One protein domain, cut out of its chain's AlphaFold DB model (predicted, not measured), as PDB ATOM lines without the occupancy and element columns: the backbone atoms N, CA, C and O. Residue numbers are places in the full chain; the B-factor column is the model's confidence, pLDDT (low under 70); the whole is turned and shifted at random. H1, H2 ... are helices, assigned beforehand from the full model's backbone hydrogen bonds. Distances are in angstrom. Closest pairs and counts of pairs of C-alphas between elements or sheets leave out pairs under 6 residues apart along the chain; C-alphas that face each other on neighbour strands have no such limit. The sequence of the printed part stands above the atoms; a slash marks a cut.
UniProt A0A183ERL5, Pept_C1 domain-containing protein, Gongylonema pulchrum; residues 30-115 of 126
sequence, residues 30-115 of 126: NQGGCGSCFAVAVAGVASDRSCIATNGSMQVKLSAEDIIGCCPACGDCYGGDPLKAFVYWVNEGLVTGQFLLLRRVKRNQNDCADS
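Overview. This is residues 30 to 115 of the 126 residues of the protein "Pept_C1 domain-containing protein" of Gongylonema pulchrum (UniProt A0A183ERL5). One long helix, H1, runs along most of the longest dimension, and two shorter helices, H2 and H3, pack steeply on it, H2 on residues 39 to 43 near its beginning; the small helix H4 packs on H2, away from H1. The link after H1 folds back along it to H2, and a long stretch without a named element, residues 93 to 108, loops round H2 to reach H4. The printed part has 86 residues with four named helices, in the order H1, H2, H3, H4, and no named strand; the class is all helix, though under half of the residues, 40 of 86, are in named elements. The whole is compact, with a radius of gyration of the C-alphas of 12.1 A, and spans 35 by 27 by 22 A.

Along the chain. Find C-alpha 37 at (-11.492, 45.065, -95.378); from there H1, residues 37 to 53, runs 23.9 A to C-alpha 53 at (5.547, 28.647, -91.928). Further along, H2 takes residues 64 to 70 and measures 9.9 A. Look next at residues 82 to 92 for H3, 14.9 A long. The last helix, H4, residues 109 to 113, is 6.7 A long and ends at C-alpha 113, at (9.984, 50.493, -102.612).

Arrangement. Start at H1, which touches H3; their closest C-alphas are those of Phe 38 and Pro 82, 4.8 A apart. These two run the same way at a steep tilt of 51 degrees. H1 touches H2 with residues 39 to 43 alone, and the closest C-alphas are those of Ala 39 and Ala 64, 5.0 A apart. They run opposite ways at a steep tilt of 68 degrees, only just short of about perpendicular. H2 and H3 are close but not clearly touching, with the closest C-alphas, those of Ile 67 and Ala 85, 6.5 A apart. Walk outward from H2 to H4, which it touches; the closest C-alphas are those of Cys 70 and Cys 112, 5.7 A apart. H4 is apart from H1 and from H3. In H1, H2, H3 and H4 every O i to N i+4 pair is within hydrogen-bond range.

Size, cuts and confidence. The two C-alphas farthest apart are those of Asn 55 and Tyr 78, at 35.7 A. The printed part has no cut. The link from H1 to H2 is short; those from H2 to H3 and from H3 to H4 are long, with 11 and 16 residues. Within the former, residues 75 to 76 pair briefly with residues 79 to 80, antiparallel. The mean pLDDT of the printed part is 84.9; look for values under 70 at residues 98 to 111 and 113 to 115.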
ATOM      1  N   ASN A  30      -8.975  46.241 -86.500       89.69
ATOM      2  CA  ASN A  30      -9.997  47.251 -86.772       89.69
ATOM      3  C   ASN A  30      -9.615  48.067 -88.015       89.69
ATOM      4  O   ASN A  30      -8.621  48.789 -88.004       89.69
ATOM      5  N   GLN A  31     -10.426  47.987 -89.071       88.31
ATOM      6  CA  GLN A  31     -10.195  48.707 -90.332       88.31
ATOM      7  C   GLN A  31     -10.475  50.223 -90.261       88.31
ATOM      8  O   GLN A  31     -10.180  50.960 -91.203       88.31
ATOM      9  N   GLY A  32     -11.050  50.710 -89.158       89.50
ATOM     10  CA  GLY A  32     -11.419  52.111 -88.983       89.50
ATOM     11  C   GLY A  32     -12.516  52.569 -89.952       89.50
ATOM     12  O   GLY A  32     -13.352  51.787 -90.394       89.50
ATOM     13  N   GLY A  33     -12.519  53.862 -90.292       90.12
ATOM     14  CA  GLY A  33     -13.506  54.486 -91.190       90.12
ATOM     15  C   GLY A  33     -13.213  54.325 -92.689       90.12
ATOM     16  O   GLY A  33     -13.624  55.169 -93.484       90.12
ATOM     17  N   CYS A  34     -12.449  53.304 -93.073       90.75
ATOM     18  CA  CYS A  34     -11.979  53.049 -94.433       90.75
ATOM     19  C   CYS A  34     -12.543  51.701 -94.920       90.75
ATOM     20  O   CYS A  34     -12.566  50.725 -94.168       90.75
ATOM     21  N   GLY A  35     -12.993  51.619 -96.176       94.62
ATOM     22  CA  GLY A  35     -13.465  50.394 -96.840       94.62
ATOM     23  C   GLY A  35     -12.340  49.418 -97.210       94.62
ATOM     24  O   GLY A  35     -12.320  48.868 -98.304       94.62
ATOM     25  N   SER A  36     -11.383  49.218 -96.307       95.06
ATOM     26  CA  SER A  36     -10.122  48.489 -96.493       95.06
ATOM     27  C   SER A  36     -10.157  47.042 -95.998       95.06
ATOM     28  O   SER A  36      -9.109  46.453 -95.737       95.06
ATOM     29  N   CYS A  37     -11.341  46.441 -95.863       96.56
ATOM     30  CA  CYS A  37     -11.492  45.065 -95.378       96.56
ATOM     31  C   CYS A  37     -10.623  44.066 -96.163       96.56
ATOM     32  O   CYS A  37     -10.013  43.187 -95.560       96.56
ATOM     33  N   PHE A  38     -10.503  44.245 -97.483       97.06
ATOM     34  CA  PHE A  38      -9.652  43.423 -98.347       97.06
ATOM     35  C   PHE A  38      -8.170  43.495 -97.944       97.06
ATOM     36  O   PHE A  38      -7.506  42.465 -97.860       97.06
ATOM     37  N   ALA A  39      -7.665  44.694 -97.645       95.56
ATOM     38  CA  ALA A  39      -6.280  44.919 -97.249       95.56
ATOM     39  C   ALA A  39      -6.012  44.394 -95.834       95.56
ATOM     40  O   ALA A  39      -5.034  43.689 -95.613       95.56
ATOM     41  N   VAL A  40      -6.912  44.681 -94.889       95.81
ATOM     42  CA  VAL A  40      -6.809  44.200 -93.502       95.81
ATOM     43  C   VAL A  40      -6.832  42.672 -93.442       95.81
ATOM     44  O   VAL A  40      -6.016  42.080 -92.740       95.81
ATOM     45  N   ALA A  41      -7.717  42.028 -94.208       96.19
ATOM     46  CA  ALA A  41      -7.800  40.572 -94.267       96.19
ATOM     47  C   ALA A  41      -6.521  39.943 -94.836       96.19
ATOM     48  O   ALA A  41      -5.992  38.998 -94.256       96.19
ATOM     49  N   VAL A  42      -6.001  40.475 -95.947       96.12
ATOM     50  CA  VAL A  42      -4.787  39.944 -96.587       96.12
ATOM     51  C   VAL A  42      -3.564  40.146 -95.700       96.12
ATOM     52  O   VAL A  42      -2.807  39.199 -95.511       96.12
ATOM     53  N   ALA A  43      -3.400  41.327 -95.100       94.81
ATOM     54  CA  ALA A  43      -2.306  41.598 -94.172       94.81
ATOM     55  C   ALA A  43      -2.345  40.669 -92.943       94.81
ATOM     56  O   ALA A  43      -1.314  40.122 -92.557       94.81
ATOM     57  N   GLY A  44      -3.536  40.419 -92.379       95.31
ATOM     58  CA  GLY A  44      -3.720  39.467 -91.278       95.31
ATOM     59  C   GLY A  44      -3.351  38.032 -91.665       95.31
ATOM     60  O   GLY A  44      -2.524  37.410 -91.004       95.31
ATOM     61  N   VAL A  45      -3.877  37.532 -92.791       95.81
ATOM     62  CA  VAL A  45      -3.528  36.194 -93.309       95.81
ATOM     63  C   VAL A  45      -2.029  36.080 -93.574       95.81
ATOM     64  O   VAL A  45      -1.422  35.048 -93.285       95.81
ATOM     65  N   ALA A  46      -1.421  37.127 -94.123       93.88
ATOM     66  CA  ALA A  46      -0.001  37.148 -94.414       93.88
ATOM     67  C   ALA A  46       0.846  37.057 -93.133       93.88
ATOM     68  O   ALA A  46       1.771  36.243 -93.064       93.88
ATOM     69  N   SER A  47       0.482  37.795 -92.083       93.88
ATOM     70  CA  SER A  47       1.093  37.679 -90.753       93.88
ATOM     71  C   SER A  47       0.944  36.284 -90.150       93.88
ATOM     72  O   SER A  47       1.938  35.687 -89.731       93.88
ATOM     73  N   ASP A  48      -0.269  35.730 -90.170       95.75
ATOM     74  CA  ASP A  48      -0.553  34.397 -89.632       95.75
ATOM     75  C   ASP A  48       0.305  33.336 -90.303       95.75
ATOM     76  O   ASP A  48       0.929  32.499 -89.649       95.75
ATOM     77  N   ARG A  49       0.384  33.395 -91.630       94.75
ATOM     78  CA  ARG A  49       1.127  32.408 -92.404       94.75
ATOM     79  C   ARG A  49       2.629  32.558 -92.285       94.75
ATOM     80  O   ARG A  49       3.304  31.533 -92.283       94.75
ATOM     81  N   SER A  50       3.127  33.779 -92.103       91.94
ATOM     82  CA  SER A  50       4.531  34.022 -91.753       91.94
ATOM     83  C   SER A  50       4.896  33.278 -90.467       91.94
ATOM     84  O   SER A  50       5.892  32.557 -90.416       91.94
ATOM     85  N   CYS A  51       4.038  33.358 -89.447       94.81
ATOM     86  CA  CYS A  51       4.244  32.637 -88.196       94.81
ATOM     87  C   CYS A  51       4.114  31.118 -88.346       94.81
ATOM     88  O   CYS A  51       4.971  30.374 -87.868       94.81
ATOM     89  N   ILE A  52       3.077  30.642 -89.037       95.50
ATOM     90  CA  ILE A  52       2.846  29.207 -89.249       95.50
ATOM     91  C   ILE A  52       4.017  28.562 -89.998       95.50
ATOM     92  O   ILE A  52       4.506  27.514 -89.577       95.50
ATOM     93  N   ALA A  53       4.477  29.182 -91.087       92.44
ATOM     94  CA  ALA A  53       5.547  28.647 -91.928       92.44
ATOM     95  C   ALA A  53       6.892  28.586 -91.198       92.44
ATOM     96  O   ALA A  53       7.676  27.663 -91.401       92.44
ATOM     97  N   THR A  54       7.136  29.547 -90.311       92.12
ATOM     98  CA  THR A  54       8.380  29.661 -89.540       92.12
ATOM     99  C   THR A  54       8.282  29.018 -88.152       92.12
ATOM    100  O   THR A  54       9.166  29.210 -87.311       92.12
ATOM    101  N   ASN A  55       7.205  28.268 -87.894       93.56
ATOM    102  CA  ASN A  55       6.906  27.629 -86.613       93.56
ATOM    103  C   ASN A  55       7.056  28.584 -85.407       93.56
ATOM    104  O   ASN A  55       7.628  28.229 -84.377       93.56
ATOM    105  N   GLY A  56       6.576  29.821 -85.552       92.62
ATOM    106  CA  GLY A  56       6.578  30.830 -84.493       92.62
ATOM    107  C   GLY A  56       7.845  31.671 -84.361       92.62
ATOM    108  O   GLY A  56       7.845  32.591 -83.543       92.62
ATOM    109  N   SER A  57       8.901  31.407 -85.141       91.38
ATOM    110  CA  SER A  57      10.131  32.217 -85.099       91.38
ATOM    111  C   SER A  57       9.969  33.605 -85.725       91.38
ATOM    112  O   SER A  57      10.671  34.533 -85.331       91.38
ATOM    113  N   MET A  58       8.999  33.781 -86.626       88.56
ATOM    114  CA  MET A  58       8.620  35.085 -87.161       88.56
ATOM    115  C   MET A  58       7.191  35.451 -86.759       88.56
ATOM    116  O   MET A  58       6.230  34.840 -87.214       88.56
ATOM    117  N   GLN A  59       7.040  36.484 -85.931       90.31
ATOM    118  CA  GLN A  59       5.736  36.973 -85.463       90.31
ATOM    119  C   GLN A  59       5.571  38.464 -85.747       90.31
ATOM    120  O   GLN A  59       5.526  39.295 -84.841       90.31
ATOM    121  N   VAL A  60       5.522  38.806 -87.034       87.56
ATOM    122  CA  VAL A  60       5.394  40.193 -87.493       87.56
ATOM    123  C   VAL A  60       3.961  40.519 -87.902       87.56
ATOM    124  O   VAL A  60       3.270  39.702 -88.514       87.56
ATOM    125  N   LYS A  61       3.520  41.745 -87.603       90.12
ATOM    126  CA  LYS A  61       2.270  42.302 -88.133       90.12
ATOM    127  C   LYS A  61       2.568  43.030 -89.440       90.12
ATOM    128  O   LYS A  61       3.398  43.938 -89.454       90.12
ATOM    129  N   LEU A  62       1.940  42.597 -90.526       90.75
ATOM    130  CA  LEU A  62       2.100  43.188 -91.849       90.75
ATOM    131  C   LEU A  62       1.103  44.332 -92.030       90.75
ATOM    132  O   LEU A  62       0.001  44.311 -91.483       90.75
ATOM    133  N   SER A  63       1.517  45.358 -92.770       90.25
ATOM    134  CA  SER A  63       0.775  46.611 -92.883       90.25
ATOM    135  C   SER A  63      -0.333  46.535 -93.934       90.25
ATOM    136  O   SER A  63      -0.079  46.362 -95.126       90.25
ATOM    137  N   ALA A  64      -1.577  46.758 -93.507       92.12
ATOM    138  CA  ALA A  64      -2.697  46.965 -94.425       92.12
ATOM    139  C   ALA A  64      -2.604  48.329 -95.144       92.12
ATOM    140  O   ALA A  64      -3.065  48.468 -96.278       92.12
ATOM    141  N   GLU A  65      -1.976  49.327 -94.514       88.31
ATOM    142  CA  GLU A  65      -1.656  50.635 -95.098       88.31
ATOM    143  C   GLU A  65      -0.739  50.490 -96.312       88.31
ATOM    144  O   GLU A  65      -0.826  51.292 -97.238       88.31
ATOM    145  N   ASP A  66       0.146  49.491 -96.326       88.94
ATOM    146  CA  ASP A  66       0.991  49.212 -97.481       88.94
ATOM    147  C   ASP A  66       0.177  48.784 -98.691       88.94
ATOM    148  O   ASP A  66       0.303  49.382 -99.755       88.94
ATOM    149  N   ILE A  67      -0.756  47.855 -98.504       91.38
ATOM    150  CA  ILE A  67      -1.652  47.422 -99.579       91.38
ATOM    151  C   ILE A  67      -2.461  48.616-100.111       91.38
ATOM    152  O   ILE A  67      -2.527  48.824-101.320       91.38
ATOM    153  N   ILE A  68      -3.039  49.435 -99.225       90.62
ATOM    154  CA  ILE A  68      -3.857  50.598 -99.617       90.62
ATOM    155  C   ILE A  68      -3.018  51.711-100.262       90.62
ATOM    156  O   ILE A  68      -3.468  52.385-101.191       90.62
ATOM    157  N   GLY A  69      -1.819  51.950 -99.740       87.62
ATOM    158  CA  GLY A  69      -0.975  53.073-100.127       87.62
ATOM    159  C   GLY A  69      -0.092  52.797-101.340       87.62
ATOM    160  O   GLY A  69       0.255  53.750-102.031       87.62
ATOM    161  N   CYS A  70       0.255  51.531-101.587       88.56
ATOM    162  CA  CYS A  70       1.340  51.138-102.487       88.56
ATOM    163  C   CYS A  70       0.972  50.076-103.527       88.56
ATOM    164  O   CYS A  70       1.792  49.787-104.406       88.56
ATOM    165  N   CYS A  71      -0.247  49.529-103.474       91.50
ATOM    166  CA  CYS A  71      -0.805  48.707-104.542       91.50
ATOM    167  C   CYS A  71      -1.958  49.435-105.257       91.50
ATOM    168  O   CYS A  71      -3.130  49.246-104.915       91.50
ATOM    169  N   PRO A  72      -1.670  50.223-106.313       90.12
ATOM    170  CA  PRO A  72      -2.703  50.928-107.074       90.12
ATOM    171  C   PRO A  72      -3.768  50.000-107.668       90.12
ATOM    172  O   PRO A  72      -4.925  50.388-107.807       90.12
ATOM    173  N   ALA A  73      -3.384  48.769-108.015       94.06
ATOM    174  CA  ALA A  73      -4.286  47.781-108.594       94.06
ATOM    175  C   ALA A  73      -5.210  47.117-107.560       94.06
ATOM    176  O   ALA A  73      -6.234  46.558-107.956       94.06
ATOM    177  N   CYS A  74      -4.860  47.155-106.269       95.31
ATOM    178  CA  CYS A  74      -5.565  46.427-105.217       95.31
ATOM    179  C   CYS A  74      -6.840  47.140-104.764       95.31
ATOM    180  O   CYS A  74      -7.825  46.469-104.480       95.31
ATOM    181  N   GLY A  75      -6.842  48.472-104.717       94.44
ATOM    182  CA  GLY A  75      -7.991  49.272-104.289       94.44
ATOM    183  C   GLY A  75      -7.605  50.394-103.334       94.44
ATOM    184  O   GLY A  75      -6.430  50.722-103.180       94.44
ATOM    185  N   ASP A  76      -8.602  50.993-102.691       93.12
ATOM    186  CA  ASP A  76      -8.420  52.055-101.702       93.12
ATOM    187  C   ASP A  76      -9.534  52.043-100.635       93.12
ATOM    188  O   ASP A  76     -10.195  51.028-100.411       93.12
ATOM    189  N   CYS A  77      -9.746  53.158 -99.928       93.25
ATOM    190  CA  CYS A  77     -10.763  53.248 -98.878       93.25
ATOM    191  C   CYS A  77     -12.218  53.156 -99.357       93.25
ATOM    192  O   CYS A  77     -13.111  53.184 -98.509       93.25
ATOM    193  N   TYR A  78     -12.479  53.050-100.659       94.56
ATOM    194  CA  TYR A  78     -13.818  52.808-101.198       94.56
ATOM    195  C   TYR A  78     -14.046  51.343-101.601       94.56
ATOM    196  O   TYR A  78     -15.130  51.003-102.068       94.56
ATOM    197  N   GLY A  79     -13.056  50.474-101.384       94.31
ATOM    198  CA  GLY A  79     -13.116  49.051-101.693       94.31
ATOM    199  C   GLY A  79     -11.910  48.581-102.497       94.31
ATOM    200  O   GLY A  79     -11.091  49.373-102.969       94.31
ATOM    201  N   GLY A  80     -11.804  47.267-102.661       96.56
ATOM    202  CA  GLY A  80     -10.693  46.650-103.368       96.56
ATOM    203  C   GLY A  80     -10.863  45.153-103.570       96.56
ATOM    204  O   GLY A  80     -11.858  44.555-103.160       96.56
ATOM    205  N   ASP A  81      -9.872  44.567-104.227       97.81
ATOM    206  CA  ASP A  81      -9.831  43.170-104.629       97.81
ATOM    207  C   ASP A  81      -8.808  42.406-103.764       97.81
ATOM    208  O   ASP A  81      -7.598  42.644-103.878       97.81
ATOM    209  N   PRO A  82      -9.259  41.478-102.899       97.00
ATOM    210  CA  PRO A  82      -8.361  40.710-102.045       97.00
ATOM    211  C   PRO A  82      -7.427  39.797-102.847       97.00
ATOM    212  O   PRO A  82      -6.304  39.565-102.410       97.00
ATOM    213  N   LEU A  83      -7.833  39.308-104.026       96.69
ATOM    214  CA  LEU A  83      -6.967  38.470-104.856       96.69
ATOM    215  C   LEU A  83      -5.776  39.277-105.372       96.69
ATOM    216  O   LEU A  83      -4.644  38.806-105.307       96.69
ATOM    217  N   LYS A  84      -6.005  40.515-105.819       96.69
ATOM    218  CA  LYS A  84      -4.910  41.408-106.230       96.69
ATOM    219  C   LYS A  84      -3.989  41.756-105.070       96.69
ATOM    220  O   LYS A  84      -2.783  41.815-105.270       96.69
ATOM    221  N   ALA A  85      -4.532  41.931-103.868       95.81
ATOM    222  CA  ALA A  85      -3.730  42.145-102.667       95.81
ATOM    223  C   ALA A  85      -2.877  40.915-102.299       95.81
ATOM    224  O   ALA A  85      -1.712  41.084-101.950       95.81
ATOM    225  N   PHE A  86      -3.396  39.689-102.448       95.06
ATOM    226  CA  PHE A  86      -2.586  38.470-102.313       95.06
ATOM    227  C   PHE A  86      -1.484  38.386-103.374       95.06
ATOM    228  O   PHE A  86      -0.340  38.106-103.034       95.06
ATOM    229  N   VAL A  87      -1.806  38.660-104.643       94.12
ATOM    230  CA  VAL A  87      -0.817  38.677-105.737       94.12
ATOM    231  C   VAL A  87       0.261  39.729-105.481       94.12
ATOM    232  O   VAL A  87       1.439  39.457-105.675       94.12
ATOM    233  N   TYR A  88      -0.122  40.912-105.004       91.69
ATOM    234  CA  TYR A  88       0.814  41.964-104.623       91.69
ATOM    235  C   TYR A  88       1.717  41.525-103.464       91.69
ATOM    236  O   TYR A  88       2.927  41.682-103.563       91.69
ATOM    237  N   TRP A  89       1.169  40.897-102.418       90.69
ATOM    238  CA  TRP A  89       1.990  40.342-101.339       90.69
ATOM    239  C   TRP A  89       3.014  39.323-101.863       90.69
ATOM    240  O   TRP A  89       4.175  39.401-101.476       90.69
ATOM    241  N   VAL A  90       2.621  38.420-102.767       87.62
ATOM    242  CA  VAL A  90       3.531  37.418-103.353       87.62
ATOM    243  C   VAL A  90       4.576  38.044-104.285       87.62
ATOM    244  O   VAL A  90       5.725  37.628-104.294       87.62
ATOM    245  N   ASN A  91       4.220  39.045-105.084       87.19
ATOM    246  CA  ASN A  91       5.160  39.585-106.068       87.19
ATOM    247  C   ASN A  91       6.094  40.650-105.479       87.19
ATOM    248  O   ASN A  91       7.242  40.759-105.896       87.19
ATOM    249  N   GLU A  92       5.601  41.440-104.525       84.50
ATOM    250  CA  GLU A  92       6.276  42.649-104.041       84.50
ATOM    251  C   GLU A  92       6.676  42.566-102.563       84.50
ATOM    252  O   GLU A  92       7.578  43.283-102.125       84.50
ATOM    253  N   GLY A  93       6.021  41.703-101.783       84.50
ATOM    254  CA  GLY A  93       6.118  41.696-100.326       84.50
ATOM    255  C   GLY A  93       5.286  42.797 -99.660       84.50
ATOM    256  O   GLY A  93       4.730  43.681-100.309       84.50
ATOM    257  N   LEU A  94       5.189  42.725 -98.332       85.75
ATOM    258  CA  LEU A  94       4.553  43.737 -97.485       85.75
ATOM    259  C   LEU A  94       5.539  44.193 -96.420       85.75
ATOM    260  O   LEU A  94       6.344  43.402 -95.930       85.75
ATOM    261  N   VAL A  95       5.432  45.455 -96.020       86.12
ATOM    262  CA  VAL A  95       6.205  46.001 -94.900       86.12
ATOM    263  C   VAL A  95       5.532  45.659 -93.574       86.12
ATOM    264  O   VAL A  95       4.320  45.416 -93.518       86.12
ATOM    265  N   THR A  96       6.300  45.658 -92.485       86.38
ATOM    266  CA  THR A  96       5.700  45.554 -91.151       86.38
ATOM    267  C   THR A  96       4.993  46.855 -90.782       86.38
ATOM    268  O   THR A  96       5.408  47.950 -91.157       86.38
ATOM    269  N   GLY A  97       3.897  46.746 -90.044       78.06
ATOM    270  CA  GLY A  97       3.160  47.901 -89.557       78.06
ATOM    271  C   GLY A  97       2.120  47.480 -88.537       78.06
ATOM    272  O   GLY A  97       1.546  46.395 -88.611       78.06
ATOM    273  N   GLN A  98       1.898  48.332 -87.542       63.03
ATOM    274  CA  GLN A  98       0.785  48.136 -86.623       63.03
ATOM    275  C   GLN A  98      -0.513  48.565 -87.301       63.03
ATOM    276  O   GLN A  98      -0.522  49.555 -88.027       63.03
ATOM    277  N   PHE A  99      -1.603  47.856 -86.990       61.22
ATOM    278  CA  PHE A  99      -2.981  48.235 -87.313       61.22
ATOM    279  C   PHE A  99      -3.381  49.516 -86.562       61.22
ATOM    280  O   PHE A  99      -4.214  49.499 -85.655       61.22
ATOM    281  N   LEU A 100      -2.734  50.634 -86.871       48.16
ATOM    282  CA  LEU A 100      -3.191  51.945 -86.441       48.16
ATOM    283  C   LEU A 100      -4.270  52.409 -87.415       48.16
ATOM    284  O   LEU A 100      -4.351  51.946 -88.543       48.16
ATOM    285  N   LEU A 101      -5.148  53.298 -86.951       52.31
ATOM    286  CA  LEU A 101      -6.262  53.827 -87.740       52.31
ATOM    287  C   LEU A 101      -5.802  54.178 -89.160       52.31
ATOM    288  O   LEU A 101      -5.016  55.115 -89.326       52.31
ATOM    289  N   LEU A 102      -6.314  53.445 -90.154       53.09
ATOM    290  CA  LEU A 102      -5.972  53.651 -91.557       53.09
ATOM    291  C   LEU A 102      -6.290  55.100 -91.940       53.09
ATOM    292  O   LEU A 102      -7.452  55.500 -92.065       53.09
ATOM    293  N   ARG A 103      -5.241  55.916 -92.074       53.91
ATOM    294  CA  ARG A 103      -5.345  57.307 -92.518       53.91
ATOM    295  C   ARG A 103      -5.439  57.334 -94.041       53.91
ATOM    296  O   ARG A 103      -4.816  56.532 -94.728       53.91
ATOM    297  N   ARG A 104      -6.187  58.300 -94.581       51.75
ATOM    298  CA  ARG A 104      -6.280  58.565 -96.027       51.75
ATOM    299  C   ARG A 104      -4.967  59.157 -96.556       51.75
ATOM    300  O   ARG A 104      -4.894  60.360 -96.787       51.75
ATOM    301  N   VAL A 105      -3.931  58.347 -96.728       54.38
ATOM    302  CA  VAL A 105      -2.681  58.786 -97.361       54.38
ATOM    303  C   VAL A 105      -2.310  57.777 -98.439       54.38
ATOM    304  O   VAL A 105      -1.951  56.645 -98.128       54.38
ATOM    305  N   LYS A 106      -2.407  58.177 -99.714       56.41
ATOM    306  CA  LYS A 106      -1.714  57.459-100.791       56.41
ATOM    307  C   LYS A 106      -0.236  57.834-100.700       56.41
ATOM    308  O   LYS A 106       0.076  59.023-100.640       56.41
ATOM    309  N   ARG A 107       0.645  56.837-100.624       60.19
ATOM    310  CA  ARG A 107       2.098  57.052-100.624       60.19
ATOM    311  C   ARG A 107       2.591  57.154-102.067       60.19
ATOM    312  O   ARG A 107       1.942  56.647-102.981       60.19
ATOM    313  N   ASN A 108       3.709  57.843-102.282       61.53
ATOM    314  CA  ASN A 108       4.374  57.815-103.578       61.53
ATOM    315  C   ASN A 108       4.988  56.420-103.795       61.53
ATOM    316  O   ASN A 108       5.503  55.824-102.853       61.53
ATOM    317  N   GLN A 109       4.970  55.910-105.029       60.00
ATOM    318  CA  GLN A 109       5.501  54.587-105.372       60.00
ATOM    319  C   GLN A 109       6.989  54.441-105.006       60.00
ATOM    320  O   GLN A 109       7.418  53.355-104.624       60.00
ATOM    321  N   ASN A 110       7.759  55.533-105.066       59.75
ATOM    322  CA  ASN A 110       9.166  55.536-104.660       59.75
ATOM    323  C   ASN A 110       9.328  55.298-103.145       59.75
ATOM    324  O   ASN A 110      10.189  54.523-102.747       59.75
ATOM    325  N   ASP A 111       8.438  55.850-102.311       65.25
ATOM    326  CA  ASP A 111       8.446  55.637-100.850       65.25
ATOM    327  C   ASP A 111       8.013  54.207-100.472       65.25
ATOM    328  O   ASP A 111       8.278  53.707 -99.377       65.25
ATOM    329  N   CYS A 112       7.291  53.545-101.376       70.00
ATOM    330  CA  CYS A 112       6.815  52.183-101.203       70.00
ATOM    331  C   CYS A 112       7.901  51.130-101.458       70.00
ATOM    332  O   CYS A 112       7.811  50.041-100.902       70.00
ATOM    333  N   ALA A 113       8.909  51.429-102.282       62.72
ATOM    334  CA  ALA A 113       9.984  50.493-102.612       62.72
ATOM    335  C   ALA A 113      11.049  50.405-101.502       62.72
ATOM    336  O   ALA A 113      11.449  49.301-101.138       62.72
ATOM    337  N   ASP A 114      11.420  51.540-100.900       54.69
ATOM    338  CA  ASP A 114      12.479  51.634 -99.876       54.69
ATOM    339  C   ASP A 114      12.153  50.913 -98.552       54.69
ATOM    340  O   ASP A 114      13.029  50.708 -97.717       54.69
ATOM    341  N   SER A 115      10.896  50.516 -98.332       54.28
ATOM    342  CA  SER A 115      10.450  49.914 -97.066       54.28
ATOM    343  C   SER A 115      10.298  48.382 -97.099       54.28
ATOM    344  O   SER A 115       9.967  47.788 -96.074       54.28
TER     345      SER A 115